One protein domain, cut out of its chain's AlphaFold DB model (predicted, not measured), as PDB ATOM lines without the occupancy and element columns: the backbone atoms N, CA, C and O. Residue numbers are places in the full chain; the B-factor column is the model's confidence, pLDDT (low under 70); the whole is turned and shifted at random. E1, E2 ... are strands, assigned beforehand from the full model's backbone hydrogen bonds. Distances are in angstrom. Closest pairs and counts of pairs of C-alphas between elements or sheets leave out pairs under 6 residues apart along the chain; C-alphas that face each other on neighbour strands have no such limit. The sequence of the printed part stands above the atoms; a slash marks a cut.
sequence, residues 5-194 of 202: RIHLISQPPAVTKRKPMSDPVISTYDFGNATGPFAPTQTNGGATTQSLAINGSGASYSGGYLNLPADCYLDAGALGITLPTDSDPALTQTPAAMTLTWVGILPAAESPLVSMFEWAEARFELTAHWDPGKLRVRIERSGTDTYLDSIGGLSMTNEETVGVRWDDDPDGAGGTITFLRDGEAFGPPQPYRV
ATOM      1  N   ARG A   5      15.337  42.724  31.622       51.06
ATOM      2  CA  ARG A   5      16.152  41.598  31.112       51.06
ATOM      3  C   ARG A   5      16.702  41.876  29.712       51.06
ATOM      4  O   ARG A   5      16.034  42.544  28.925       51.06
ATOM      5  N   ILE A   6      17.879  41.325  29.388       61.75
ATOM      6  CA  ILE A   6      18.483  41.390  28.041       61.75
ATOM      7  C   ILE A   6      18.516  40.005  27.394       61.75
ATOM      8  O   ILE A   6      19.040  39.062  27.986       61.75
ATOM      9  N   HIS A   7      18.032  39.917  26.153       53.94
ATOM     10  CA  HIS A   7      18.154  38.727  25.308       53.94
ATOM     11  C   HIS A   7      18.948  39.048  24.039       53.94
ATOM     12  O   HIS A   7      18.678  40.036  23.352       53.94
ATOM     13  N   LEU A   8      19.907  38.184  23.715       58.47
ATOM     14  CA  LEU A   8      20.730  38.232  22.509       58.47
ATOM     15  C   LEU A   8      20.396  37.014  21.645       58.47
ATOM     16  O   LEU A   8      20.494  35.876  22.104       58.47
ATOM     17  N   ILE A   9      20.014  37.239  20.392       53.53
ATOM     18  CA  ILE A   9      19.674  36.167  19.449       53.53
ATOM     19  C   ILE A   9      20.745  36.149  18.350       53.53
ATOM     20  O   ILE A   9      21.164  37.193  17.854       53.53
ATOM     21  N   SER A  10      21.241  34.960  17.997       43.06
ATOM     22  CA  SER A  10      22.204  34.779  16.899       43.06
ATOM     23  C   SER A  10      21.582  33.942  15.787       43.06
ATOM     24  O   SER A  10      20.937  32.941  16.093       43.06
ATOM     25  N   GLN A  11      21.848  34.277  14.526       38.16
ATOM     26  CA  GLN A  11      21.651  33.396  13.367       38.16
ATOM     27  C   GLN A  11      22.987  33.305  12.575       38.16
ATOM     28  O   GLN A  11      23.770  34.254  12.634       38.16
ATOM     29  N   PRO A  12      23.308  32.188  11.885       35.22
ATOM     30  CA  PRO A  12      24.637  31.951  11.271       35.22
ATOM     31  C   PRO A  12      24.790  32.482   9.815       35.22
ATOM     32  O   PRO A  12      23.764  32.555   9.136       35.22
ATOM     33  N   PRO A  13      26.018  32.692   9.235       40.50
ATOM     34  CA  PRO A  13      27.370  32.799   9.840       40.50
ATOM     35  C   PRO A  13      28.362  33.853   9.234       40.50
ATOM     36  O   PRO A  13      28.687  33.756   8.057       40.50
ATOM     37  N   ALA A  14      28.978  34.724  10.062       30.31
ATOM     38  CA  ALA A  14      30.439  35.011  10.254       30.31
ATOM     39  C   ALA A  14      30.557  36.123  11.347       30.31
ATOM     40  O   ALA A  14      29.702  36.991  11.404       30.31
ATOM     41  N   VAL A  15      31.449  36.151  12.344       38.12
ATOM     42  CA  VAL A  15      32.905  36.377  12.278       38.12
ATOM     43  C   VAL A  15      33.633  35.982  13.587       38.12
ATOM     44  O   VAL A  15      33.058  35.663  14.626       38.12
ATOM     45  N   THR A  16      34.957  35.935  13.467       32.66
ATOM     46  CA  THR A  16      36.009  35.657  14.448       32.66
ATOM     47  C   THR A  16      36.117  36.704  15.575       32.66
ATOM     48  O   THR A  16      36.489  37.844  15.316       32.66
ATOM     49  N   LYS A  17      35.996  36.309  16.855       33.50
ATOM     50  CA  LYS A  17      36.531  37.115  17.978       33.50
ATOM     51  C   LYS A  17      38.003  36.782  18.238       33.50
ATOM     52  O   LYS A  17      38.338  35.656  18.607       33.50
ATOM     53  N   ARG A  18      38.892  37.776  18.122       32.69
ATOM     54  CA  ARG A  18      40.226  37.732  18.751       32.69
ATOM     55  C   ARG A  18      40.130  38.247  20.189       32.69
ATOM     56  O   ARG A  18      39.597  39.321  20.434       32.69
ATOM     57  N   LYS A  19      40.694  37.480  21.124       33.44
ATOM     58  CA  LYS A  19      40.945  37.871  22.521       33.44
ATOM     59  C   LYS A  19      41.915  39.066  22.547       33.44
ATOM     60  O   LYS A  19      42.980  38.983  21.936       33.44
ATOM     61  N   PRO A  20      41.591  40.113  23.314       37.41
ATOM     62  CA  PRO A  20      42.314  40.317  24.563       37.41
ATOM     63  C   PRO A  20      41.320  40.338  25.729       37.41
ATOM     64  O   PRO A  20      40.447  41.190  25.796       37.41
ATOM     65  N   MET A  21      41.461  39.394  26.665       38.62
ATOM     66  CA  MET A  21      40.973  39.619  28.028       38.62
ATOM     67  C   MET A  21      41.867  40.711  28.603       38.62
ATOM     68  O   MET A  21      42.975  40.416  29.048       38.62
ATOM     69  N   SER A  22      41.423  41.958  28.531       43.31
ATOM     70  CA  SER A  22      41.570  42.833  29.685       43.31
ATOM     71  C   SER A  22      40.534  42.375  30.706       43.31
ATOM     72  O   SER A  22      39.401  42.070  30.323       43.31
ATOM     73  N   ASP A  23      40.927  42.264  31.971       35.66
ATOM     74  CA  ASP A  23      40.003  41.952  33.061       35.66
ATOM     75  C   ASP A  23      38.763  42.862  32.986       35.66
ATOM     76  O   ASP A  23      38.882  44.024  32.578       35.66
ATOM     77  N   PRO A  24      37.563  42.361  33.326       44.06
ATOM     78  CA  PRO A  24      36.366  43.184  33.296       44.06
ATOM     79  C   PRO A  24      36.534  44.378  34.240       44.06
ATOM     80  O   PRO A  24      36.746  44.222  35.442       44.06
ATOM     81  N   VAL A  25      36.450  45.582  33.676       47.16
ATOM     82  CA  VAL A  25      36.485  46.826  34.441       47.16
ATOM     83  C   VAL A  25      35.143  46.966  35.151       47.16
ATOM     84  O   VAL A  25      34.128  47.282  34.528       47.16
ATOM     85  N   ILE A  26      35.128  46.717  36.462       44.53
ATOM     86  CA  ILE A  26      33.993  47.075  37.319       44.53
ATOM     87  C   ILE A  26      33.769  48.581  37.160       44.53
ATOM     88  O   ILE A  26      34.674  49.374  37.421       44.53
ATOM     89  N   SER A  27      32.578  48.970  36.706       44.84
ATOM     90  CA  SER A  27      32.237  50.368  36.438       44.84
ATOM     91  C   SER A  27      31.271  50.877  37.497       44.84
ATOM     92  O   SER A  27      30.058  50.740  37.373       44.84
ATOM     93  N   THR A  28      31.796  51.491  38.553       43.88
ATOM     94  CA  THR A  28      30.958  52.227  39.505       43.88
ATOM     95  C   THR A  28      30.451  53.509  38.849       43.88
ATOM     96  O   THR A  28      31.241  54.410  38.572       43.88
ATOM     97  N   TYR A  29      29.142  53.600  38.613       43.03
ATOM     98  CA  TYR A  29      28.510  54.858  38.223       43.03
ATOM     99  C   TYR A  29      28.174  55.638  39.492       43.03
ATOM    100  O   TYR A  29      27.395  55.170  40.321       43.03
ATOM    101  N   ASP A  30      28.790  56.807  39.655       44.34
ATOM    102  CA  ASP A  30      28.435  57.753  40.708       44.34
ATOM    103  C   ASP A  30      27.292  58.642  40.211       44.34
ATOM    104  O   ASP A  30      27.461  59.452  39.297       44.34
ATOM    105  N   PHE A  31      26.113  58.487  40.807       54.34
ATOM    106  CA  PHE A  31      24.969  59.361  40.559       54.34
ATOM    107  C   PHE A  31      25.009  60.563  41.511       54.34
ATOM    108  O   PHE A  31      24.027  60.839  42.198       54.34
ATOM    109  N   GLY A  32      26.137  61.283  41.565       43.62
ATOM    110  CA  GLY A  32      26.432  62.311  42.577       43.62
ATOM    111  C   GLY A  32      25.404  63.446  42.707       43.62
ATOM    112  O   GLY A  32      25.387  64.144  43.719       43.62
ATOM    113  N   ASN A  33      24.502  63.591  41.728       41.69
ATOM    114  CA  ASN A  33      23.435  64.597  41.703       41.69
ATOM    115  C   ASN A  33      22.011  64.005  41.762       41.69
ATOM    116  O   ASN A  33      21.041  64.764  41.728       41.69
ATOM    117  N   ALA A  34      21.848  62.681  41.860       48.34
ATOM    118  CA  ALA A  34      20.540  62.044  42.010       48.34
ATOM    119  C   ALA A  34      20.041  62.194  43.457       48.34
ATOM    120  O   ALA A  34      20.052  61.255  44.249       48.34
ATOM    121  N   THR A  35      19.634  63.407  43.827       40.50
ATOM    122  CA  THR A  35      18.989  63.676  45.117       40.50
ATOM    123  C   THR A  35      17.481  63.793  44.908       40.50
ATOM    124  O   THR A  35      17.015  64.553  44.067       40.50
ATOM    125  N   GLY A  36      16.707  62.993  45.645       43.44
ATOM    126  CA  GLY A  36      15.245  62.979  45.559       43.44
ATOM    127  C   GLY A  36      14.644  61.585  45.775       43.44
ATOM    128  O   GLY A  36      15.376  60.596  45.787       43.44
ATOM    129  N   PRO A  37      13.312  61.478  45.932       40.78
ATOM    130  CA  PRO A  37      12.627  60.204  46.189       40.78
ATOM    131  C   PRO A  37      12.692  59.199  45.020       40.78
ATOM    132  O   PRO A  37      12.240  58.067  45.168       40.78
ATOM    133  N   PHE A  38      13.265  59.598  43.880       43.00
ATOM    134  CA  PHE A  38      13.313  58.840  42.626       43.00
ATOM    135  C   PHE A  38      14.746  58.616  42.117       43.00
ATOM    136  O   PHE A  38      14.964  58.446  40.923       43.00
ATOM    137  N   ALA A  39      15.747  58.651  42.999       53.06
ATOM    138  CA  ALA A  39      17.124  58.374  42.601       53.06
ATOM    139  C   ALA A  39      17.254  56.932  42.054       53.06
ATOM    140  O   ALA A  39      16.790  55.994  42.716       53.06
ATOM    141  N   PRO A  40      17.877  56.718  40.877       52.12
ATOM    142  CA  PRO A  40      18.125  55.375  40.377       52.12
ATOM    143  C   PRO A  40      19.031  54.628  41.356       52.12
ATOM    144  O   PRO A  40      20.020  55.163  41.858       52.12
ATOM    145  N   THR A  41      18.688  53.371  41.628       56.41
ATOM    146  CA  THR A  41      19.514  52.493  42.458       56.41
ATOM    147  C   THR A  41      20.128  51.415  41.587       56.41
ATOM    148  O   THR A  41      19.482  50.848  40.704       56.41
ATOM    149  N   GLN A  42      21.402  51.136  41.835       53.44
ATOM    150  CA  GLN A  42      22.134  50.088  41.153       53.44
ATOM    151  C   GLN A  42      22.459  48.983  42.145       53.44
ATOM    152  O   GLN A  42      23.130  49.209  43.150       53.44
ATOM    153  N   THR A  43      22.029  47.769  41.826       52.53
ATOM    154  CA  THR A  43      22.552  46.564  42.471       52.53
ATOM    155  C   THR A  43      23.588  45.967  41.517       52.53
ATOM    156  O   THR A  43      23.259  45.723  40.361       52.53
ATOM    157  N   ASN A  44      24.825  45.745  41.982       50.25
ATOM    158  CA  ASN A  44      25.932  45.087  41.251       50.25
ATOM    159  C   ASN A  44      26.842  45.940  40.333       50.25
ATOM    160  O   ASN A  44      27.423  45.403  39.396       50.25
ATOM    161  N   GLY A  45      27.056  47.231  40.609       45.03
ATOM    162  CA  GLY A  45      28.253  47.923  40.099       45.03
ATOM    163  C   GLY A  45      28.324  48.150  38.580       45.03
ATOM    164  O   GLY A  45      29.426  48.191  38.043       45.03
ATOM    165  N   GLY A  46      27.178  48.249  37.895       48.53
ATOM    166  CA  GLY A  46      26.991  48.991  36.637       48.53
ATOM    167  C   GLY A  46      27.542  48.391  35.355       48.53
ATOM    168  O   GLY A  46      26.986  48.619  34.285       48.53
ATOM    169  N   ALA A  47      28.582  47.584  35.465       46.91
ATOM    170  CA  ALA A  47      29.024  46.650  34.452       46.91
ATOM    171  C   ALA A  47      29.051  45.269  35.106       46.91
ATOM    172  O   ALA A  47      30.058  44.841  35.668       46.91
ATOM    173  N   THR A  48      27.920  44.572  35.075       48.09
ATOM    174  CA  THR A  48      27.870  43.159  35.440       48.09
ATOM    175  C   THR A  48      28.351  42.344  34.247       48.09
ATOM    176  O   THR A  48      27.719  42.336  33.190       48.09
ATOM    177  N   THR A  49      29.458  41.615  34.401       48.84
ATOM    178  CA  THR A  49      29.739  40.475  33.522       48.84
ATOM    179  C   THR A  49      28.685  39.418  33.789       48.84
ATOM    180  O   THR A  49      28.838  38.597  34.693       48.84
ATOM    181  N   GLN A  50      27.596  39.465  33.032       51.47
ATOM    182  CA  GLN A  50      26.620  38.396  33.055       51.47
ATOM    183  C   GLN A  50      27.131  37.259  32.181       51.47
ATOM    184  O   GLN A  50      27.410  37.432  30.993       51.47
ATOM    185  N   SER A  51      27.272  36.084  32.788       59.41
ATOM    186  CA  SER A  51      27.420  34.841  32.044       59.41
ATOM    187  C   SER A  51      26.182  34.684  31.168       59.41
ATOM    188  O   SER A  51      25.077  34.575  31.694       59.41
ATOM    189  N   LEU A  52      26.354  34.691  29.847       65.94
ATOM    190  CA  LEU A  52      25.243  34.452  28.933       65.94
ATOM    191  C   LEU A  52      24.814  32.989  29.054       65.94
ATOM    192  O   LEU A  52      25.586  32.080  28.737       65.94
ATOM    193  N   ALA A  53      23.594  32.764  29.527       65.88
ATOM    194  CA  ALA A  53      23.002  31.440  29.554       65.88
ATOM    195  C   ALA A  53      22.422  31.125  28.174       65.88
ATOM    196  O   ALA A  53      21.690  31.933  27.608       65.88
ATOM    197  N   ILE A  54      22.718  29.941  27.642       67.31
ATOM    198  CA  ILE A  54      21.980  29.422  26.490       67.31
ATOM    199  C   ILE A  54      20.608  28.987  26.994       67.31
ATOM    200  O   ILE A  54      20.506  28.121  27.865       67.31
ATOM    201  N   ASN A  55      19.565  29.581  26.433       71.88
ATOM    202  CA  ASN A  55      18.184  29.202  26.661       71.88
ATOM    203  C   ASN A  55      17.615  28.606  25.366       71.88
ATOM    204  O   ASN A  55      17.883  29.107  24.274       71.88
ATOM    205  N   GLY A  56      16.887  27.498  25.478       71.19
ATOM    206  CA  GLY A  56      16.523  26.638  24.347       71.19
ATOM    207  C   GLY A  56      17.466  25.441  24.167       71.19
ATOM    208  O   GLY A  56      18.307  25.147  25.018       71.19
ATOM    209  N   SER A  57      17.298  24.700  23.069       75.12
ATOM    210  CA  SER A  57      18.027  23.446  22.807       75.12
ATOM    211  C   SER A  57      18.646  23.427  21.409       75.12
ATOM    212  O   SER A  57      18.262  24.210  20.548       75.12
ATOM    213  N   GLY A  58      19.625  22.547  21.177       68.50
ATOM    214  CA  GLY A  58      20.279  22.402  19.868       68.50
ATOM    215  C   GLY A  58      21.386  23.419  19.576       68.50
ATOM    216  O   GLY A  58      21.936  23.410  18.474       68.50
ATOM    217  N   ALA A  59      21.753  24.259  20.551       68.62
ATOM    218  CA  ALA A  59      22.938  25.099  20.441       68.62
ATOM    219  C   ALA A  59      24.181  24.238  20.193       68.62
ATOM    220  O   ALA A  59      24.404  23.223  20.860       68.62
ATOM    221  N   SER A  60      25.003  24.645  19.233       66.12
ATOM    222  CA  SER A  60      26.221  23.919  18.879       66.12
ATOM    223  C   SER A  60      27.374  24.875  18.642       66.12
ATOM    224  O   SER A  60      27.179  26.010  18.213       66.12
ATOM    225  N   TYR A  61      28.590  24.407  18.910       58.41
ATOM    226  CA  TYR A  61      29.797  25.170  18.633       58.41
ATOM    227  C   TYR A  61      30.574  24.521  17.494       58.41
ATOM    228  O   TYR A  61      30.976  23.361  17.591       58.41
ATOM    229  N   SER A  62      30.785  25.257  16.407       48.47
ATOM    230  CA  SER A  62      31.536  24.773  15.248       48.47
ATOM    231  C   SER A  62      32.265  25.931  14.571       48.47
ATOM    232  O   SER A  62      31.775  27.054  14.540       48.47
ATOM    233  N   GLY A  63      33.485  25.689  14.087       48.81
ATOM    234  CA  GLY A  63      34.251  26.696  13.339       48.81
ATOM    235  C   GLY A  63      34.592  27.986  14.100       48.81
ATOM    236  O   GLY A  63      34.935  28.970  13.458       48.81
ATOM    237  N   GLY A  64      34.512  28.001  15.436       49.25
ATOM    238  CA  GLY A  64      34.696  29.222  16.231       49.25
ATOM    239  C   GLY A  64      33.405  30.002  16.514       49.25
ATOM    240  O   GLY A  64      33.476  31.098  17.063       49.25
ATOM    241  N   TYR A  65      32.247  29.444  16.153       51.34
ATOM    242  CA  TYR A  65      30.940  30.091  16.238       51.34
ATOM    243  C   TYR A  65      30.014  29.349  17.187       51.34
ATOM    244  O   TYR A  65      29.935  28.119  17.152       51.34
ATOM    245  N   LEU A  66      29.271  30.109  17.991       59.31
ATOM    246  CA  LEU A  66      28.082  29.603  18.659       59.31
ATOM    247  C   LEU A  66      26.910  29.688  17.678       59.31
ATOM    248  O   LEU A  66      26.543  30.776  17.246       59.31
ATOM    249  N   ASN A  67      26.343  28.540  17.331       63.41
ATOM    250  CA  ASN A  67      25.174  28.436  16.474       63.41
ATOM    251  C   ASN A  67      23.949  28.240  17.359       63.41
ATOM    252  O   ASN A  67      23.875  27.247  18.091       63.41
ATOM    253  N   LEU A  68      22.997  29.163  17.270       64.12
ATOM    254  CA  LEU A  68      21.713  29.066  17.951       64.12
ATOM    255  C   LEU A  68      20.634  28.766  16.901       64.12
ATOM    256  O   LEU A  68      20.472  29.556  15.968       64.12
ATOM    257  N   PRO A  69      19.939  27.617  16.980       65.44
ATOM    258  CA  PRO A  69      18.791  27.356  16.116       65.44
ATOM    259  C   PRO A  69      17.624  28.296  16.458       65.44
ATOM    260  O   PRO A  69      17.679  29.056  17.425       65.44
ATOM    261  N   ALA A  70      16.547  28.227  15.672       66.38
ATOM    262  CA  ALA A  70      15.292  28.886  16.026       66.38
ATOM    263  C   ALA A  70      14.870  28.528  17.466       66.38
ATOM    264  O   ALA A  70      15.129  27.418  17.936       66.38
ATOM    265  N   ASP A  71      14.266  29.491  18.162       65.06
ATOM    266  CA  ASP A  71      13.858  29.396  19.573       65.06
ATOM    267  C   ASP A  71      15.005  29.182  20.581       65.06
ATOM    268  O   ASP A  71      14.763  28.908  21.759       65.06
ATOM    269  N   CYS A  72      16.262  29.341  20.151       62.72
ATOM    270  CA  CYS A  72      17.432  29.320  21.020       62.72
ATOM    271  C   CYS A  72      18.089  30.705  21.085       62.72
ATOM    272  O   CYS A  72      18.318  31.353  20.063       62.72
ATOM    273  N   TYR A  73      18.393  31.174  22.294       67.88
ATOM    274  CA  TYR A  73      18.914  32.517  22.540       67.88
ATOM    275  C   TYR A  73      19.891  32.547  23.714       67.88
ATOM    276  O   TYR A  73      19.994  31.604  24.499       67.88
ATOM    277  N   LEU A  74      20.623  33.650  23.820       71.25
ATOM    278  CA  LEU A  74      21.472  33.970  24.955       71.25
ATOM    279  C   LEU A  74      20.725  34.917  25.891       71.25
ATOM    280  O   LEU A  74      20.288  35.990  25.477       71.25
ATOM    281  N   ASP A  75      20.601  34.527  27.153       71.06
ATOM    282  CA  ASP A  75      20.015  35.347  28.211       71.06
ATOM    283  C   ASP A  75      21.136  35.895  29.098       71.06
ATOM    284  O   ASP A  75      21.915  35.133  29.678       71.06
ATOM    285  N   ALA A  76      21.231  37.221  29.193       66.88
ATOM    286  CA  ALA A  76      22.122  37.886  30.145       66.88
ATOM    287  C   ALA A  76      21.464  38.047  31.529       66.88
ATOM    288  O   ALA A  76      22.050  38.613  32.452       66.88
ATOM    289  N   GLY A  77      20.234  37.565  31.682       68.88
ATOM    290  CA  GLY A  77      19.426  37.709  32.871       68.88
ATOM    291  C   GLY A  77      18.974  39.150  33.087       68.88
ATOM    292  O   GLY A  77      18.875  39.978  32.180       68.88
ATOM    293  N   ALA A  78      18.665  39.433  34.344       69.12
ATOM    294  CA  ALA A  78      18.280  40.747  34.812       69.12
ATOM    295  C   ALA A  78      19.462  41.730  34.813       69.12
ATOM    296  O   ALA A  78      20.513  41.435  35.383       69.12
ATOM    297  N   LEU A  79      19.247  42.938  34.292       63.00
ATOM    298  CA  LEU A  79      20.154  44.074  34.458       63.00
ATOM    299  C   LEU A  79      20.188  44.598  35.898       63.00
ATOM    300  O   LEU A  79      21.128  45.288  36.273       63.00
ATOM    301  N   GLY A  80      19.166  44.303  36.709       57.66
ATOM    302  CA  GLY A  80      19.081  44.792  38.091       57.66
ATOM    303  C   GLY A  80      18.924  46.314  38.204       57.66
ATOM    304  O   GLY A  80      19.077  46.863  39.293       57.66
ATOM    305  N   ILE A  81      18.612  46.987  37.093       56.03
ATOM    306  CA  ILE A  81      18.272  48.406  37.045       56.03
ATOM    307  C   ILE A  81      16.785  48.523  37.358       56.03
ATOM    308  O   ILE A  81      15.953  47.964  36.642       56.03
ATOM    309  N   THR A  82      16.461  49.229  38.441       56.97
ATOM    310  CA  THR A  82      15.082  49.612  38.751       56.97
ATOM    311  C   THR A  82      14.903  51.072  38.380       56.97
ATOM    312  O   THR A  82      15.547  51.942  38.966       56.97
ATOM    313  N   LEU A  83      14.015  51.326  37.424       55.75
ATOM    314  CA  LEU A  83      13.564  52.672  37.095       55.75
ATOM    315  C   LEU A  83      12.319  52.977  37.952       55.75
ATOM    316  O   LEU A  83      11.408  52.141  38.009       55.75
ATOM    317  N   PRO A  84      12.282  54.099  38.689       47.69
ATOM    318  CA  PRO A  84      11.078  54.547  39.378       47.69
ATOM    319  C   PRO A  84       9.904  54.699  38.401       47.69
ATOM    320  O   PRO A  84      10.066  55.145  37.270       47.69
ATOM    321  N   THR A  85       8.702  54.333  38.843       47.03
ATOM    322  CA  THR A  85       7.472  54.506  38.060       47.03
ATOM    323  C   THR A  85       6.731  55.752  38.534       47.03
ATOM    324  O   THR A  85       6.347  55.805  39.704       47.03
ATOM    325  N   ASP A  86       6.501  56.711  37.636       49.44
ATOM    326  CA  ASP A  86       5.493  57.759  37.820       49.44
ATOM    327  C   ASP A  86       4.126  57.257  37.316       49.44
ATOM    328  O   ASP A  86       4.049  56.394  36.437       49.44
ATOM    329  N   SER A  87       3.044  57.770  37.900       47.16
ATOM    330  CA  SER A  87       1.677  57.573  37.403       47.16
ATOM    331  C   SER A  87       1.385  58.357  36.118       47.16
ATOM    332  O   SER A  87       0.406  58.046  35.439       47.16
ATOM    333  N   ASP A  88       2.208  59.356  35.796       49.16
ATOM    334  CA  ASP A  88       2.135  60.146  34.576       49.16
ATOM    335  C   ASP A  88       2.894  59.456  33.422       49.16
ATOM    336  O   ASP A  88       4.129  59.374  33.443       49.16
ATOM    337  N   PRO A  89       2.193  58.969  32.378       46.59
ATOM    338  CA  PRO A  89       2.833  58.426  31.188       46.59
ATOM    339  C   PRO A  89       3.695  59.461  30.437       46.59
ATOM    340  O   PRO A  89       4.615  59.063  29.728       46.59
ATOM    341  N   ALA A  90       3.485  60.767  30.576       44.97
ATOM    342  CA  ALA A  90       4.355  61.758  29.937       44.97
ATOM    343  C   ALA A  90       5.743  61.862  30.606       44.97
ATOM    344  O   ALA A  90       6.688  62.314  29.967       44.97
ATOM    345  N   LEU A  91       5.884  61.390  31.853       44.66
ATOM    346  CA  LEU A  91       7.108  61.467  32.670       44.66
ATOM    347  C   LEU A  91       7.711  60.093  32.994       44.66
ATOM    348  O   LEU A  91       8.563  59.954  33.873       44.66
ATOM    349  N   THR A  92       7.264  59.039  32.312       52.28
ATOM    350  CA  THR A  92       7.859  57.709  32.479       52.28
ATOM    351  C   THR A  92       9.321  57.742  32.074       52.28
ATOM    352  O   THR A  92       9.662  58.070  30.938       52.28
ATOM    353  N   GLN A  93      10.149  57.361  33.029       60.81
ATOM    354  CA  GLN A  93      11.582  57.573  33.058       60.81
ATOM    355  C   GLN A  93      12.299  56.599  32.122       60.81
ATOM    356  O   GLN A  93      12.893  55.613  32.567       60.81
ATOM    357  N   THR A  94      12.227  56.853  30.816       60.34
ATOM    358  CA  THR A  94      13.167  56.255  29.868       60.34
ATOM    359  C   THR A  94      14.564  56.768  30.232       60.34
ATOM    360  O   THR A  94      14.705  57.935  30.593       60.34
ATOM    361  N   PRO A  95      15.616  55.930  30.220       65.69
ATOM    362  CA  PRO A  95      16.967  56.425  30.449       65.69
ATOM    363  C   PRO A  95      17.282  57.599  29.516       65.69
ATOM    364  O   PRO A  95      16.950  57.532  28.336       65.69
ATOM    365  N   ALA A  96      17.980  58.620  30.033       70.50
ATOM    366  CA  ALA A  96      18.375  59.802  29.255       70.50
ATOM    367  C   ALA A  96      19.070  59.428  27.936       70.50
ATOM    368  O   ALA A  96      18.897  60.089  26.918       70.50
ATOM    369  N   ALA A  97      19.824  58.327  27.954       77.00
ATOM    370  CA  ALA A  97      20.239  57.633  26.754       77.00
ATOM    371  C   ALA A  97      20.326  56.125  27.007       77.00
ATOM    372  O   ALA A  97      20.651  55.671  28.108       77.00
ATOM    373  N   MET A  98      20.077  55.342  25.965       84.56
ATOM    374  CA  MET A  98      20.250  53.892  25.966       84.56
ATOM    375  C   MET A  98      20.752  53.446  24.601       84.56
ATOM    376  O   MET A  98      20.270  53.924  23.584       84.56
ATOM    377  N   THR A  99      21.701  52.513  24.553       89.25
ATOM    378  CA  THR A  99      22.173  51.929  23.292       89.25
ATOM    379  C   THR A  99      22.131  50.412  23.364       89.25
ATOM    380  O   THR A  99      22.640  49.824  24.317       89.25
ATOM    381  N   LEU A 100      21.557  49.785  22.339       89.25
ATOM    382  CA  LEU A 100      21.701  48.356  22.084       89.25
ATOM    383  C   LEU A 100      22.627  48.162  20.888       89.25
ATOM    384  O   LEU A 100      22.377  48.734  19.829       89.25
ATOM    385  N   THR A 101      23.658  47.335  21.051       87.12
ATOM    386  CA  THR A 101      24.633  47.026  19.998       87.12
ATOM    387  C   THR A 101      24.726  45.522  19.799       87.12
ATOM    388  O   THR A 101      24.764  44.753  20.762       87.12
ATOM    389  N   TRP A 102      24.799  45.112  18.541       86.81
ATOM    390  CA  TRP A 102      24.968  43.736  18.110       86.81
ATOM    391  C   TRP A 102      26.084  43.644  17.065       86.81
ATOM    392  O   TRP A 102      26.321  44.583  16.306       86.81
ATOM    393  N   VAL A 103      26.779  42.507  17.045       83.25
ATOM    394  CA  VAL A 103      27.879  42.230  16.117       83.25
ATOM    395  C   VAL A 103      27.675  40.856  15.485       83.25
ATOM    396  O   VAL A 103      27.522  39.868  16.210       83.25
ATOM    397  N   GLY A 104      27.698  40.795  14.154       79.31
ATOM    398  CA  GLY A 104      27.612  39.555  13.375       79.31
ATOM    399  C   GLY A 104      27.216  39.799  11.914       79.31
ATOM    400  O   GLY A 104      27.125  40.940  11.468       79.31
ATOM    401  N   ILE A 105      26.953  38.731  11.153       82.12
ATOM    402  CA  ILE A 105      26.325  38.832   9.822       82.12
ATOM    403  C   ILE A 105      24.815  38.990   9.956       82.12
ATOM    404  O   ILE A 105      24.157  38.129  10.543       82.12
ATOM    405  N   LEU A 106      24.264  40.047   9.359       86.69
ATOM    406  CA  LEU A 106      22.829  40.297   9.407       86.69
ATOM    407  C   LEU A 106      22.012  39.135   8.808       86.69
ATOM    408  O   LEU A 106      22.283  38.704   7.684       86.69
ATOM    409  N   PRO A 107      20.982  38.648   9.524       84.56
ATOM    410  CA  PRO A 107      20.031  37.674   9.001       84.56
ATOM    411  C   PRO A 107      19.256  38.220   7.798       84.56
ATOM    412  O   PRO A 107      18.779  39.348   7.829       84.56
ATOM    413  N   ALA A 108      19.070  37.399   6.759       79.44
ATOM    414  CA  ALA A 108      18.303  37.765   5.560       79.44
ATOM    415  C   ALA A 108      16.789  37.898   5.784       79.44
ATOM    416  O   ALA A 108      16.106  38.520   4.976       79.44
ATOM    417  N   ALA A 109      16.274  37.288   6.849       80.00
ATOM    418  CA  ALA A 109      14.888  37.404   7.271       80.00
ATOM    419  C   ALA A 109      14.785  38.334   8.482       80.00
ATOM    420  O   ALA A 109      15.753  38.505   9.224       80.00
ATOM    421  N   GLU A 110      13.588  38.868   8.720       85.69
ATOM    422  CA  GLU A 110      13.320  39.610   9.947       85.69
ATOM    423  C   GLU A 110      13.609  38.729  11.166       85.69
ATOM    424  O   GLU A 110      13.151  37.588  11.262       85.69
ATOM    425  N   SER A 111      14.462  39.218  12.061       85.12
ATOM    426  CA  SER A 111      14.960  38.448  13.202       85.12
ATOM    427  C   SER A 111      15.421  39.395  14.302       85.12
ATOM    428  O   SER A 111      16.164  40.335  14.005       85.12
ATOM    429  N   PRO A 112      15.041  39.170  15.571       87.50
ATOM    430  CA  PRO A 112      15.604  39.941  16.667       87.50
ATOM    431  C   PRO A 112      17.116  39.718  16.767       87.50
ATOM    432  O   PRO A 112      17.596  38.596  16.611       87.50
ATOM    433  N   LEU A 113      17.858  40.792  17.020       88.00
ATOM    434  CA  LEU A 113      19.316  40.778  17.176       88.00
ATOM    435  C   LEU A 113      19.685  40.951  18.649       88.00
ATOM    436  O   LEU A 113      20.441  40.172  19.233       88.00
ATOM    437  N   VAL A 114      19.091  41.967  19.269       86.50
ATOM    438  CA  VAL A 114      19.241  42.273  20.686       86.50
ATOM    439  C   VAL A 114      17.962  42.925  21.181       86.50
ATOM    440  O   VAL A 114      17.397  43.796  20.524       86.50
ATOM    441  N   SER A 115      17.499  42.497  22.347       87.00
ATOM    442  CA  SER A 115      16.319  43.067  22.979       87.00
ATOM    443  C   SER A 115      16.563  43.321  24.453       87.00
ATOM    444  O   SER A 115      17.242  42.558  25.144       87.00
ATOM    445  N   MET A 116      15.968  44.405  24.920       83.62
ATOM    446  CA  MET A 116      15.796  44.717  26.318       83.62
ATOM    447  C   MET A 116      14.298  44.807  26.572       83.62
ATOM    448  O   MET A 116      13.600  45.572  25.908       83.62
ATOM    449  N   PHE A 117      13.777  44.009  27.497       77.25
ATOM    450  CA  PHE A 117      12.339  43.981  27.727       77.25
ATOM    451  C   PHE A 117      11.966  43.698  29.170       77.25
ATOM    452  O   PHE A 117      12.725  43.121  29.958       77.25
ATOM    453  N   GLU A 118      10.739  44.093  29.472       69.25
ATOM    454  CA  GLU A 118      10.005  43.776  30.675       69.25
ATOM    455  C   GLU A 118       8.696  43.087  30.292       69.25
ATOM    456  O   GLU A 118       7.962  43.540  29.411       69.25
ATOM    457  N   TRP A 119       8.421  41.952  30.938       59.91
ATOM    458  CA  TRP A 119       7.317  41.076  30.569       59.91
ATOM    459  C   TRP A 119       5.973  41.819  30.575       59.91
ATOM    460  O   TRP A 119       5.497  42.222  31.632       59.91
ATOM    461  N   ALA A 120       5.359  41.924  29.391       53.78
ATOM    462  CA  ALA A 120       4.046  42.526  29.133       53.78
ATOM    463  C   ALA A 120       3.923  44.044  29.378       53.78
ATOM    464  O   ALA A 120       2.805  44.558  29.412       53.78
ATOM    465  N   GLU A 121       5.032  44.769  29.542       66.94
ATOM    466  CA  GLU A 121       4.969  46.192  29.905       66.94
ATOM    467  C   GLU A 121       5.805  47.101  29.008       66.94
ATOM    468  O   GLU A 121       5.345  48.197  28.667       66.94
ATOM    469  N   ALA A 122       7.008  46.668  28.622       74.62
ATOM    470  CA  ALA A 122       7.893  47.470  27.789       74.62
ATOM    471  C   ALA A 122       8.894  46.619  27.004       74.62
ATOM    472  O   ALA A 122       9.377  45.586  27.477       74.62
ATOM    473  N   ARG A 123       9.267  47.098  25.817       83.44
ATOM    474  CA  ARG A 123      10.287  46.478  24.967       83.44
ATOM    475  C   ARG A 123      11.060  47.539  24.206       83.44
ATOM    476  O   ARG A 123      10.471  48.448  23.635       83.44
ATOM    477  N   PHE A 124      12.369  47.364  24.142       88.44
ATOM    478  CA  PHE A 124      13.251  48.041  23.209       88.44
ATOM    479  C   PHE A 124      14.069  46.970  22.490       88.44
ATOM    480  O   PHE A 124      14.884  46.281  23.104       88.44
ATOM    481  N   GLU A 125      13.784  46.749  21.213       91.94
ATOM    482  CA  GLU A 125      14.290  45.597  20.466       91.94
ATOM    483  C   GLU A 125      14.827  46.038  19.110       91.94
ATOM    484  O   GLU A 125      14.125  46.680  18.334       91.94
ATOM    485  N   LEU A 126      16.080  45.679  18.833       95.19
ATOM    486  CA  LEU A 126      16.710  45.833  17.531       95.19
ATOM    487  C   LEU A 126      16.540  44.537  16.740       95.19
ATOM    488  O   LEU A 126      16.926  43.461  17.210       95.19
ATOM    489  N   THR A 127      16.020  44.650  15.524       94.06
ATOM    490  CA  THR A 127      15.806  43.536  14.603       94.06
ATOM    491  C   THR A 127      16.508  43.784  13.268       94.06
ATOM    492  O   THR A 127      16.675  44.924  12.823       94.06
ATOM    493  N   ALA A 128      16.912  42.700  12.605       92.69
ATOM    494  CA  ALA A 128      17.086  42.723  11.159       92.69
ATOM    495  C   ALA A 128      15.712  42.917  10.516       92.69
ATOM    496  O   ALA A 128      14.721  42.364  10.994       92.69
ATOM    497  N   HIS A 129      15.649  43.715   9.459       94.62
ATOM    498  CA  HIS A 129      14.401  44.032   8.776       94.62
ATOM    499  C   HIS A 129      14.097  43.014   7.660       94.62
ATOM    500  O   HIS A 129      15.001  42.369   7.132       94.62
ATOM    501  N   TRP A 130      12.825  42.871   7.271       88.38
ATOM    502  CA  TRP A 130      12.405  41.969   6.182       88.38
ATOM    503  C   TRP A 130      12.900  42.412   4.794       88.38
ATOM    504  O   TRP A 130      13.015  41.589   3.890       88.38
ATOM    505  N   ASP A 131      13.186  43.706   4.623       93.06
ATOM    506  CA  ASP A 131      13.933  44.247   3.480       93.06
ATOM    507  C   ASP A 131      15.443  44.158   3.784       93.06
ATOM    508  O   ASP A 131      15.892  44.837   4.717       93.06
ATOM    509  N   PRO A 132      16.217  43.324   3.058       90.19
ATOM    510  CA  PRO A 132      17.609  43.026   3.391       90.19
ATOM    511  C   PRO A 132      18.517  44.258   3.478       90.19
ATOM    512  O   PRO A 132      18.397  45.215   2.713       90.19
ATOM    513  N   GLY A 133      19.496  44.202   4.382       92.75
ATOM    514  CA  GLY A 133      20.480  45.273   4.572       92.75
ATOM    515  C   GLY A 133      19.939  46.486   5.333       92.75
ATOM    516  O   GLY A 133      20.533  47.565   5.246       92.75
ATOM    517  N   LYS A 134      18.823  46.313   6.053       96.62
ATOM    518  CA  LYS A 134      18.204  47.296   6.949       96.62
ATOM    519  C   LYS A 134      17.999  46.730   8.350       96.62
ATOM    520  O   LYS A 134      17.943  45.516   8.560       96.62
ATOM    521  N   LEU A 135      17.831  47.647   9.291       97.56
ATOM    522  CA  LEU A 135      17.458  47.393  10.672       97.56
ATOM    523  C   LEU A 135      16.069  47.957  10.936       97.56
ATOM    524  O   LEU A 135      15.621  48.888  10.262       97.56
ATOM    525  N   ARG A 136      15.434  47.433  11.974       97.06
ATOM    526  CA  ARG A 136      14.220  47.984  12.561       97.06
ATOM    527  C   ARG A 136      14.371  48.022  14.067       97.06
ATOM    528  O   ARG A 136      14.931  47.107  14.664       97.06
ATOM    529  N   VAL A 137      13.881  49.089  14.684       96.00
ATOM    530  CA  VAL A 137      13.675  49.114  16.130       96.00
ATOM    531  C   VAL A 137      12.192  48.968  16.415       96.00
ATOM    532  O   VAL A 137      11.365  49.633  15.791       96.00
ATOM    533  N   ARG A 138      11.868  48.085  17.356       92.75
ATOM    534  CA  ARG A 138      10.549  47.970  17.967       92.75
ATOM    535  C   ARG A 138      10.608  48.577  19.361       92.75
ATOM    536  O   ARG A 138      11.409  48.151  20.197       92.75
ATOM    537  N   ILE A 139       9.731  49.541  19.600       88.38
ATOM    538  CA  ILE A 139       9.522  50.166  20.901       88.38
ATOM    539  C   ILE A 139       8.106  49.800  21.333       88.38
ATOM    540  O   ILE A 139       7.142  50.254  20.721       88.38
ATOM    541  N   GLU A 140       7.985  48.951  22.349       82.56
ATOM    542  CA  GLU A 140       6.703  48.610  22.965       82.56
ATOM    543  C   GLU A 140       6.577  49.363  24.278       82.56
ATOM    544  O   GLU A 140       7.498  49.352  25.106       82.56
ATOM    545  N   ARG A 141       5.415  49.966  24.498       74.81
ATOM    546  CA  ARG A 141       5.100  50.618  25.758       74.81
ATOM    547  C   ARG A 141       3.633  50.452  26.103       74.81
ATOM    548  O   ARG A 141       2.762  50.860  25.339       74.81
ATOM    549  N   SER A 142       3.362  49.839  27.256       70.12
ATOM    550  CA  SER A 142       1.995  49.568  27.725       70.12
ATOM    551  C   SER A 142       1.140  48.847  26.668       70.12
ATOM    552  O   SER A 142      -0.037  49.152  26.493       70.12
ATOM    553  N   GLY A 143       1.754  47.913  25.934       71.38
ATOM    554  CA  GLY A 143       1.107  47.145  24.866       71.38
ATOM    555  C   GLY A 143       0.931  47.878  23.531       71.38
ATOM    556  O   GLY A 143       0.339  47.307  22.619       71.38
ATOM    557  N   THR A 144       1.429  49.111  23.390       77.25
ATOM    558  CA  THR A 144       1.455  49.832  22.106       77.25
ATOM    559  C   THR A 144       2.827  49.706  21.464       77.25
ATOM    560  O   THR A 144       3.831  50.037  22.093       77.25
ATOM    561  N   ASP A 145       2.858  49.260  20.209       86.00
ATOM    562  CA  ASP A 145       4.078  49.103  19.423       86.00
ATOM    563  C   ASP A 145       4.307  50.289  18.482       86.00
ATOM    564  O   ASP A 145       3.401  50.746  17.784       86.00
ATOM    565  N   THR A 146       5.554  50.746  18.413       89.50
ATOM    566  CA  THR A 146       6.053  51.651  17.376       89.50
ATOM    567  C   THR A 146       7.270  51.039  16.704       89.50
ATOM    568  O   THR A 146       8.136  50.462  17.365       89.50
ATOM    569  N   TYR A 147       7.341  51.200  15.385       94.19
ATOM    570  CA  TYR A 147       8.431  50.702  14.559       94.19
ATOM    571  C   TYR A 147       9.078  51.851  13.799       94.19
ATOM    572  O   TYR A 147       8.384  52.684  13.216       94.19
ATOM    573  N   LEU A 148      10.404  51.870  13.795       96.69
ATOM    574  CA  LEU A 148      11.209  52.778  12.982       96.69
ATOM    575  C   LEU A 148      12.238  51.940  12.229       96.69
ATOM    576  O   LEU A 148      12.769  50.977  12.782       96.69
ATOM    577  N   ASP A 149      12.511  52.313  10.984       97.81
ATOM    578  CA  ASP A 149      13.362  51.549  10.072       97.81
ATOM    579  C   ASP A 149      14.612  52.360   9.717       97.81
ATOM    580  O   ASP A 149      14.556  53.582   9.535       97.81
ATOM    581  N   SER A 150      15.759  51.692   9.607       97.88
ATOM    582  CA  SER A 150      16.991  52.336   9.158       97.88
ATOM    583  C   SER A 150      16.974  52.590   7.649       97.88
ATOM    584  O   SER A 150      16.202  52.004   6.881       97.88
ATOM    585  N   ILE A 151      17.922  53.404   7.184       97.50
ATOM    586  CA  ILE A 151      18.306  53.384   5.768       97.50
ATOM    587  C   ILE A 151      18.880  52.003   5.390       97.50
ATOM    588  O   ILE A 151      19.273  51.225   6.261       97.50
ATOM    589  N   GLY A 152      18.914  51.686   4.093       95.56
ATOM    590  CA  GLY A 152      19.544  50.460   3.589       95.56
ATOM    591  C   GLY A 152      21.049  50.604   3.365       95.56
ATOM    592  O   GLY A 152      21.582  51.712   3.369       95.56
ATOM    593  N   GLY A 153      21.717  49.477   3.110       94.06
ATOM    594  CA  GLY A 153      23.132  49.437   2.711       94.06
ATOM    595  C   GLY A 153      24.054  48.673   3.662       94.06
ATOM    596  O   GLY A 153      25.274  48.743   3.502       94.06
ATOM    597  N   LEU A 154      23.496  47.956   4.638       95.38
ATOM    598  CA  LEU A 154      24.262  47.046   5.487       95.38
ATOM    599  C   LEU A 154      24.575  45.748   4.739       95.38
ATOM    600  O   LEU A 154      23.793  45.284   3.903       95.38
ATOM    601  N   SER A 155      25.734  45.167   5.036       91.75
ATOM    602  CA  SER A 155      26.142  43.893   4.468       91.75
ATOM    603  C   SER A 155      25.361  42.736   5.075       91.75
ATOM    604  O   SER A 155      25.130  42.664   6.278       91.75
ATOM    605  N   MET A 156      25.021  41.783   4.211       87.44
ATOM    606  CA  MET A 156      24.389  40.512   4.574       87.44
ATOM    607  C   MET A 156      25.371  39.338   4.471       87.44
ATOM    608  O   MET A 156      24.992  38.183   4.632       87.44
ATOM    609  N   THR A 157      26.631  39.621   4.131       85.69
ATOM    610  CA  THR A 157      27.684  38.612   3.921       85.69
ATOM    611  C   THR A 157      28.977  38.931   4.666       85.69
ATOM    612  O   THR A 157      29.870  38.090   4.713       85.69
ATOM    613  N   ASN A 158      29.088  40.131   5.236       84.88
ATOM    614  CA  ASN A 158      30.194  40.540   6.095       84.88
ATOM    615  C   ASN A 158      29.642  40.842   7.483       84.88
ATOM    616  O   ASN A 158      28.471  41.197   7.613       84.88
ATOM    617  N   GLU A 159      30.487  40.705   8.501       82.94
ATOM    618  CA  GLU A 159      30.128  41.153   9.843       82.94
ATOM    619  C   GLU A 159      29.878  42.659   9.852       82.94
ATOM    620  O   GLU A 159      30.613  43.431   9.233       82.94
ATOM    621  N   GLU A 160      28.837  43.046  10.573       86.25
ATOM    622  CA  GLU A 160      28.465  44.420  10.852       86.25
ATOM    623  C   GLU A 160      28.422  44.611  12.371       86.25
ATOM    624  O   GLU A 160      27.875  43.774  13.095       86.25
ATOM    625  N   THR A 161      28.959  45.730  12.859       90.06
ATOM    626  CA  THR A 161      28.640  46.226  14.203       90.06
ATOM    627  C   THR A 161      27.498  47.214  14.056       90.06
ATOM    628  O   THR A 161      27.694  48.326  13.571       90.06
ATOM    629  N   VAL A 162      26.297  46.816  14.458       95.19
ATOM    630  CA  VAL A 162      25.090  47.639  14.332       95.19
ATOM    631  C   VAL A 162      24.484  47.926  15.685       95.19
ATOM    632  O   VAL A 162      24.624  47.150  16.628       95.19
ATOM    633  N   GLY A 163      23.768  49.035  15.781       94.44
ATOM    634  CA  GLY A 163      23.059  49.360  17.000       94.44
ATOM    635  C   GLY A 163      21.884  50.286  16.789       94.44
ATOM    636  O   GLY A 163      21.615  50.770  15.689       94.44
ATOM    637  N   VAL A 164      21.198  50.542  17.888       96.62
ATOM    638  CA  VAL A 164      20.202  51.597  17.993       96.62
ATOM    639  C   VAL A 164      20.401  52.319  19.315       96.62
ATOM    640  O   VAL A 164      20.552  51.688  20.365       96.62
ATOM    641  N   ARG A 165      20.419  53.646  19.242       94.38
ATOM    642  CA  ARG A 165      20.468  54.547  20.384       94.38
ATOM    643  C   ARG A 165      19.135  55.258  20.542       94.38
ATOM    644  O   ARG A 165      18.590  55.778  19.573       94.38
ATOM    645  N   TRP A 166      18.653  55.267  21.770       90.62
ATOM    646  CA  TRP A 166      17.644  56.174  22.282       90.62
ATOM    647  C   TRP A 166      18.341  57.342  22.978       90.62
ATOM    648  O   TRP A 166      19.238  57.104  23.788       90.62
ATOM    649  N   ASP A 167      17.891  58.557  22.692       85.75
ATOM    650  CA  ASP A 167      18.178  59.771  23.454       85.75
ATOM    651  C   ASP A 167      16.833  60.377  23.892       85.75
ATOM    652  O   ASP A 167      15.974  60.621  23.045       85.75
ATOM    653  N   ASP A 168      16.625  60.581  25.191       78.50
ATOM    654  CA  ASP A 168      15.376  61.124  25.747       78.50
ATOM    655  C   ASP A 168      15.211  62.610  25.390       78.50
ATOM    656  O   ASP A 168      16.205  63.334  25.269       78.50
ATOM    657  N   ASP A 169      13.972  63.072  25.214       75.94
ATOM    658  CA  ASP A 169      13.690  64.505  25.090       75.94
ATOM    659  C   ASP A 169      13.678  65.142  26.494       75.94
ATOM    660  O   ASP A 169      12.764  64.876  27.274       75.94
ATOM    661  N   PRO A 170      14.662  65.990  26.857       68.56
ATOM    662  CA  PRO A 170      14.712  66.574  28.196       68.56
ATOM    663  C   PRO A 170      13.550  67.536  28.478       68.56
ATOM    664  O   PRO A 170      13.308  67.864  29.643       68.56
ATOM    665  N   ASP A 171      12.855  68.002  27.436       69.19
ATOM    666  CA  ASP A 171      11.800  69.009  27.526       69.19
ATOM    667  C   ASP A 171      10.383  68.404  27.454       69.19
ATOM    668  O   ASP A 171       9.399  69.141  27.591       69.19
ATOM    669  N   GLY A 172      10.234  67.088  27.251       65.25
ATOM    670  CA  GLY A 172       8.909  66.485  27.102       65.25
ATOM    671  C   GLY A 172       8.879  64.992  26.783       65.25
ATOM    672  O   GLY A 172       9.864  64.274  26.881       65.25
ATOM    673  N   ALA A 173       7.694  64.501  26.423       71.88
ATOM    674  CA  ALA A 173       7.488  63.085  26.161       71.88
ATOM    675  C   ALA A 173       8.102  62.649  24.822       71.88
ATOM    676  O   ALA A 173       7.821  63.216  23.764       71.88
ATOM    677  N   GLY A 174       8.829  61.535  24.851       78.75
ATOM    678  CA  GLY A 174       9.412  60.931  23.661       78.75
ATOM    679  C   GLY A 174      10.919  61.111  23.630       78.75
ATOM    680  O   GLY A 174      11.567  61.180  24.667       78.75
ATOM    681  N   GLY A 175      11.484  61.086  22.433       84.56
ATOM    682  CA  GLY A 175      12.928  61.117  22.276       84.56
ATOM    683  C   GLY A 175      13.348  60.928  20.833       84.56
ATOM    684  O   GLY A 175      12.549  61.021  19.898       84.56
ATOM    685  N   THR A 176      14.628  60.656  20.648       91.19
ATOM    686  CA  THR A 176      15.248  60.474  19.344       91.19
ATOM    687  C   THR A 176      15.830  59.077  19.233       91.19
ATOM    688  O   THR A 176      16.552  58.603  20.109       91.19
ATOM    689  N   ILE A 177      15.542  58.430  18.111       95.81
ATOM    690  CA  ILE A 177      16.134  57.162  17.715       95.81
ATOM    691  C   ILE A 177      17.227  57.411  16.689       95.81
ATOM    692  O   ILE A 177      16.999  58.028  15.650       95.81
ATOM    693  N   THR A 178      18.411  56.876  16.957       97.75
ATOM    694  CA  THR A 178      19.545  56.901  16.034       97.75
ATOM    695  C   THR A 178      20.008  55.475  15.781       97.75
ATOM    696  O   THR A 178      20.478  54.800  16.694       97.75
ATOM    697  N   PHE A 179      19.890  54.999  14.542       98.19
ATOM    698  CA  PHE A 179      20.549  53.757  14.139       98.19
ATOM    699  C   PHE A 179      22.053  53.978  14.074       98.19
ATOM    700  O   PHE A 179      22.497  55.064  13.708       98.19
ATOM    701  N   LEU A 180      22.828  52.958  14.423       97.31
ATOM    702  CA  LEU A 180      24.278  53.030  14.490       97.31
ATOM    703  C   LEU A 180      24.925  51.968  13.603       97.31
ATOM    704  O   LEU A 180      24.442  50.835  13.538       97.31
ATOM    705  N   ARG A 181      26.057  52.319  12.996       95.50
ATOM    706  CA  ARG A 181      27.011  51.397  12.372       95.50
ATOM    707  C   ARG A 181      28.403  51.747  12.883       95.50
ATOM    708  O   ARG A 181      28.800  52.905  12.815       95.50
ATOM    709  N   ASP A 182      29.100  50.772  13.452       90.69
ATOM    710  CA  ASP A 182      30.406  50.955  14.099       90.69
ATOM    711  C   ASP A 182      30.409  52.062  15.177       90.69
ATOM    712  O   ASP A 182      31.410  52.732  15.412       90.69
ATOM    713  N   GLY A 183      29.265  52.254  15.848       86.12
ATOM    714  CA  GLY A 183      29.069  53.279  16.880       86.12
ATOM    715  C   GLY A 183      28.701  54.674  16.357       86.12
ATOM    716  O   GLY A 183      28.307  55.521  17.155       86.12
ATOM    717  N   GLU A 184      28.753  54.897  15.044       93.25
ATOM    718  CA  GLU A 184      28.416  56.169  14.395       93.25
ATOM    719  C   GLU A 184      26.992  56.165  13.836       93.25
ATOM    720  O   GLU A 184      26.444  55.112  13.511       93.25
ATOM    721  N   ALA A 185      26.389  57.347  13.685       95.94
ATOM    722  CA  ALA A 185      25.032  57.478  13.158       95.94
ATOM    723  C   ALA A 185      24.906  56.901  11.734       95.94
ATOM    724  O   ALA A 185      25.580  57.326  10.793       95.94
ATOM    725  N   PHE A 186      23.987  55.954  11.568       97.12
ATOM    726  CA  PHE A 186      23.652  55.302  10.311       97.12
ATOM    727  C   PHE A 186      22.318  55.832   9.780       97.12
ATOM    728  O   PHE A 186      21.243  55.274  10.007       97.12
ATOM    729  N   GLY A 187      22.411  56.945   9.056       96.56
ATOM    730  CA  GLY A 187      21.255  57.698   8.579       96.56
ATOM    731  C   GLY A 187      20.819  58.802   9.550       96.56
ATOM    732  O   GLY A 187      21.459  59.023  10.580       96.56
ATOM    733  N   PRO A 188      19.765  59.553   9.194       96.50
ATOM    734  CA  PRO A 188      19.287  60.655  10.014       96.50
ATOM    735  C   PRO A 188      18.634  60.143  11.310       96.50
ATOM    736  O   PRO A 188      17.926  59.132  11.268       96.50
ATOM    737  N   PRO A 189      18.807  60.856  12.439       95.56
ATOM    738  CA  PRO A 189      18.031  60.606  13.646       95.56
ATOM    739  C   PRO A 189      16.531  60.765  13.383       95.56
ATOM    740  O   PRO A 189      16.109  61.631  12.610       95.56
ATOM    741  N   GLN A 190      15.725  59.925  14.023       96.44
ATOM    742  CA  GLN A 190      14.284  59.848  13.814       96.44
ATOM    743  C   GLN A 190      13.556  60.189  15.116       96.44
ATOM    744  O   GLN A 190      13.852  59.581  16.147       96.44
ATOM    745  N   PRO A 191      12.611  61.146  15.105       90.19
ATOM    746  CA  PRO A 191      11.852  61.477  16.299       90.19
ATOM    747  C   PRO A 191      10.897  60.336  16.650       90.19
ATOM    748  O   PRO A 191      10.190  59.808  15.789       90.19
ATOM    749  N   TYR A 192      10.826  60.012  17.932       85.50
ATOM    750  CA  TYR A 192       9.805  59.159  18.513       85.50
ATOM    751  C   TYR A 192       8.898  60.007  19.402       85.50
ATOM    752  O   TYR A 192       9.365  60.747  20.267       85.50
ATOM    753  N   ARG A 193       7.589  59.881  19.193       79.75
ATOM    754  CA  ARG A 193       6.564  60.559  19.991       79.75
ATOM    755  C   ARG A 193       5.696  59.513  20.665       79.75
ATOM    756  O   ARG A 193       5.318  58.527  20.035       79.75
ATOM    757  N   VAL A 194       5.346  59.744  21.926       66.00
ATOM    758  CA  VAL A 194       4.376  58.901  22.630       66.00
ATOM    759  C   VAL A 194       2.989  59.154  22.025       66.00
ATOM    760  O   VAL A 194       2.554  60.300  21.920       66.00
TER     761      VAL A 194
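AT A GLANCE: This is residues 5 to 194 of the 202 residues of an uncharacterized protein of Stakelama sediminis (UniProt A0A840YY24). With little regular structure, this is a sandwich of antiparallel sheets: twisted E2 E5 E1 E7 E8 E9 E10, partly covered by E6 E11 E12 E13; hairpin E3 and E4 sits at one end, and residues 18 to 23 stick out. The printed part has 190 residues, no named helix and 13 named strands, E1 to E13, holding 74 residues: all strand, compact, radius of gyration of the C-alphas 17.5 A, spans 52 by 37 by 30 A.

HOW THE PARTS SIT: E7, residues 111 to 118, and E8, residues 122 to 128, form a hairpin; N 116 and O 124, 2.8 A apart, are within hydrogen-bond range. The closest C-alphas of E7 and E6, residues 97 to 104, are those of Leu 113 and Trp 102, 6.4 A apart.

IN THESE COORDINATES: E11, residues 160 to 168, runs 25.9 A from C-alpha (28.465, 44.420, 10.852) to (15.376, 61.124, 25.747).

THE WHOLE: Residues 9 to 52 and 79 to 96 are long links; the printed part has no cut; 94 residues have pLDDT under 70.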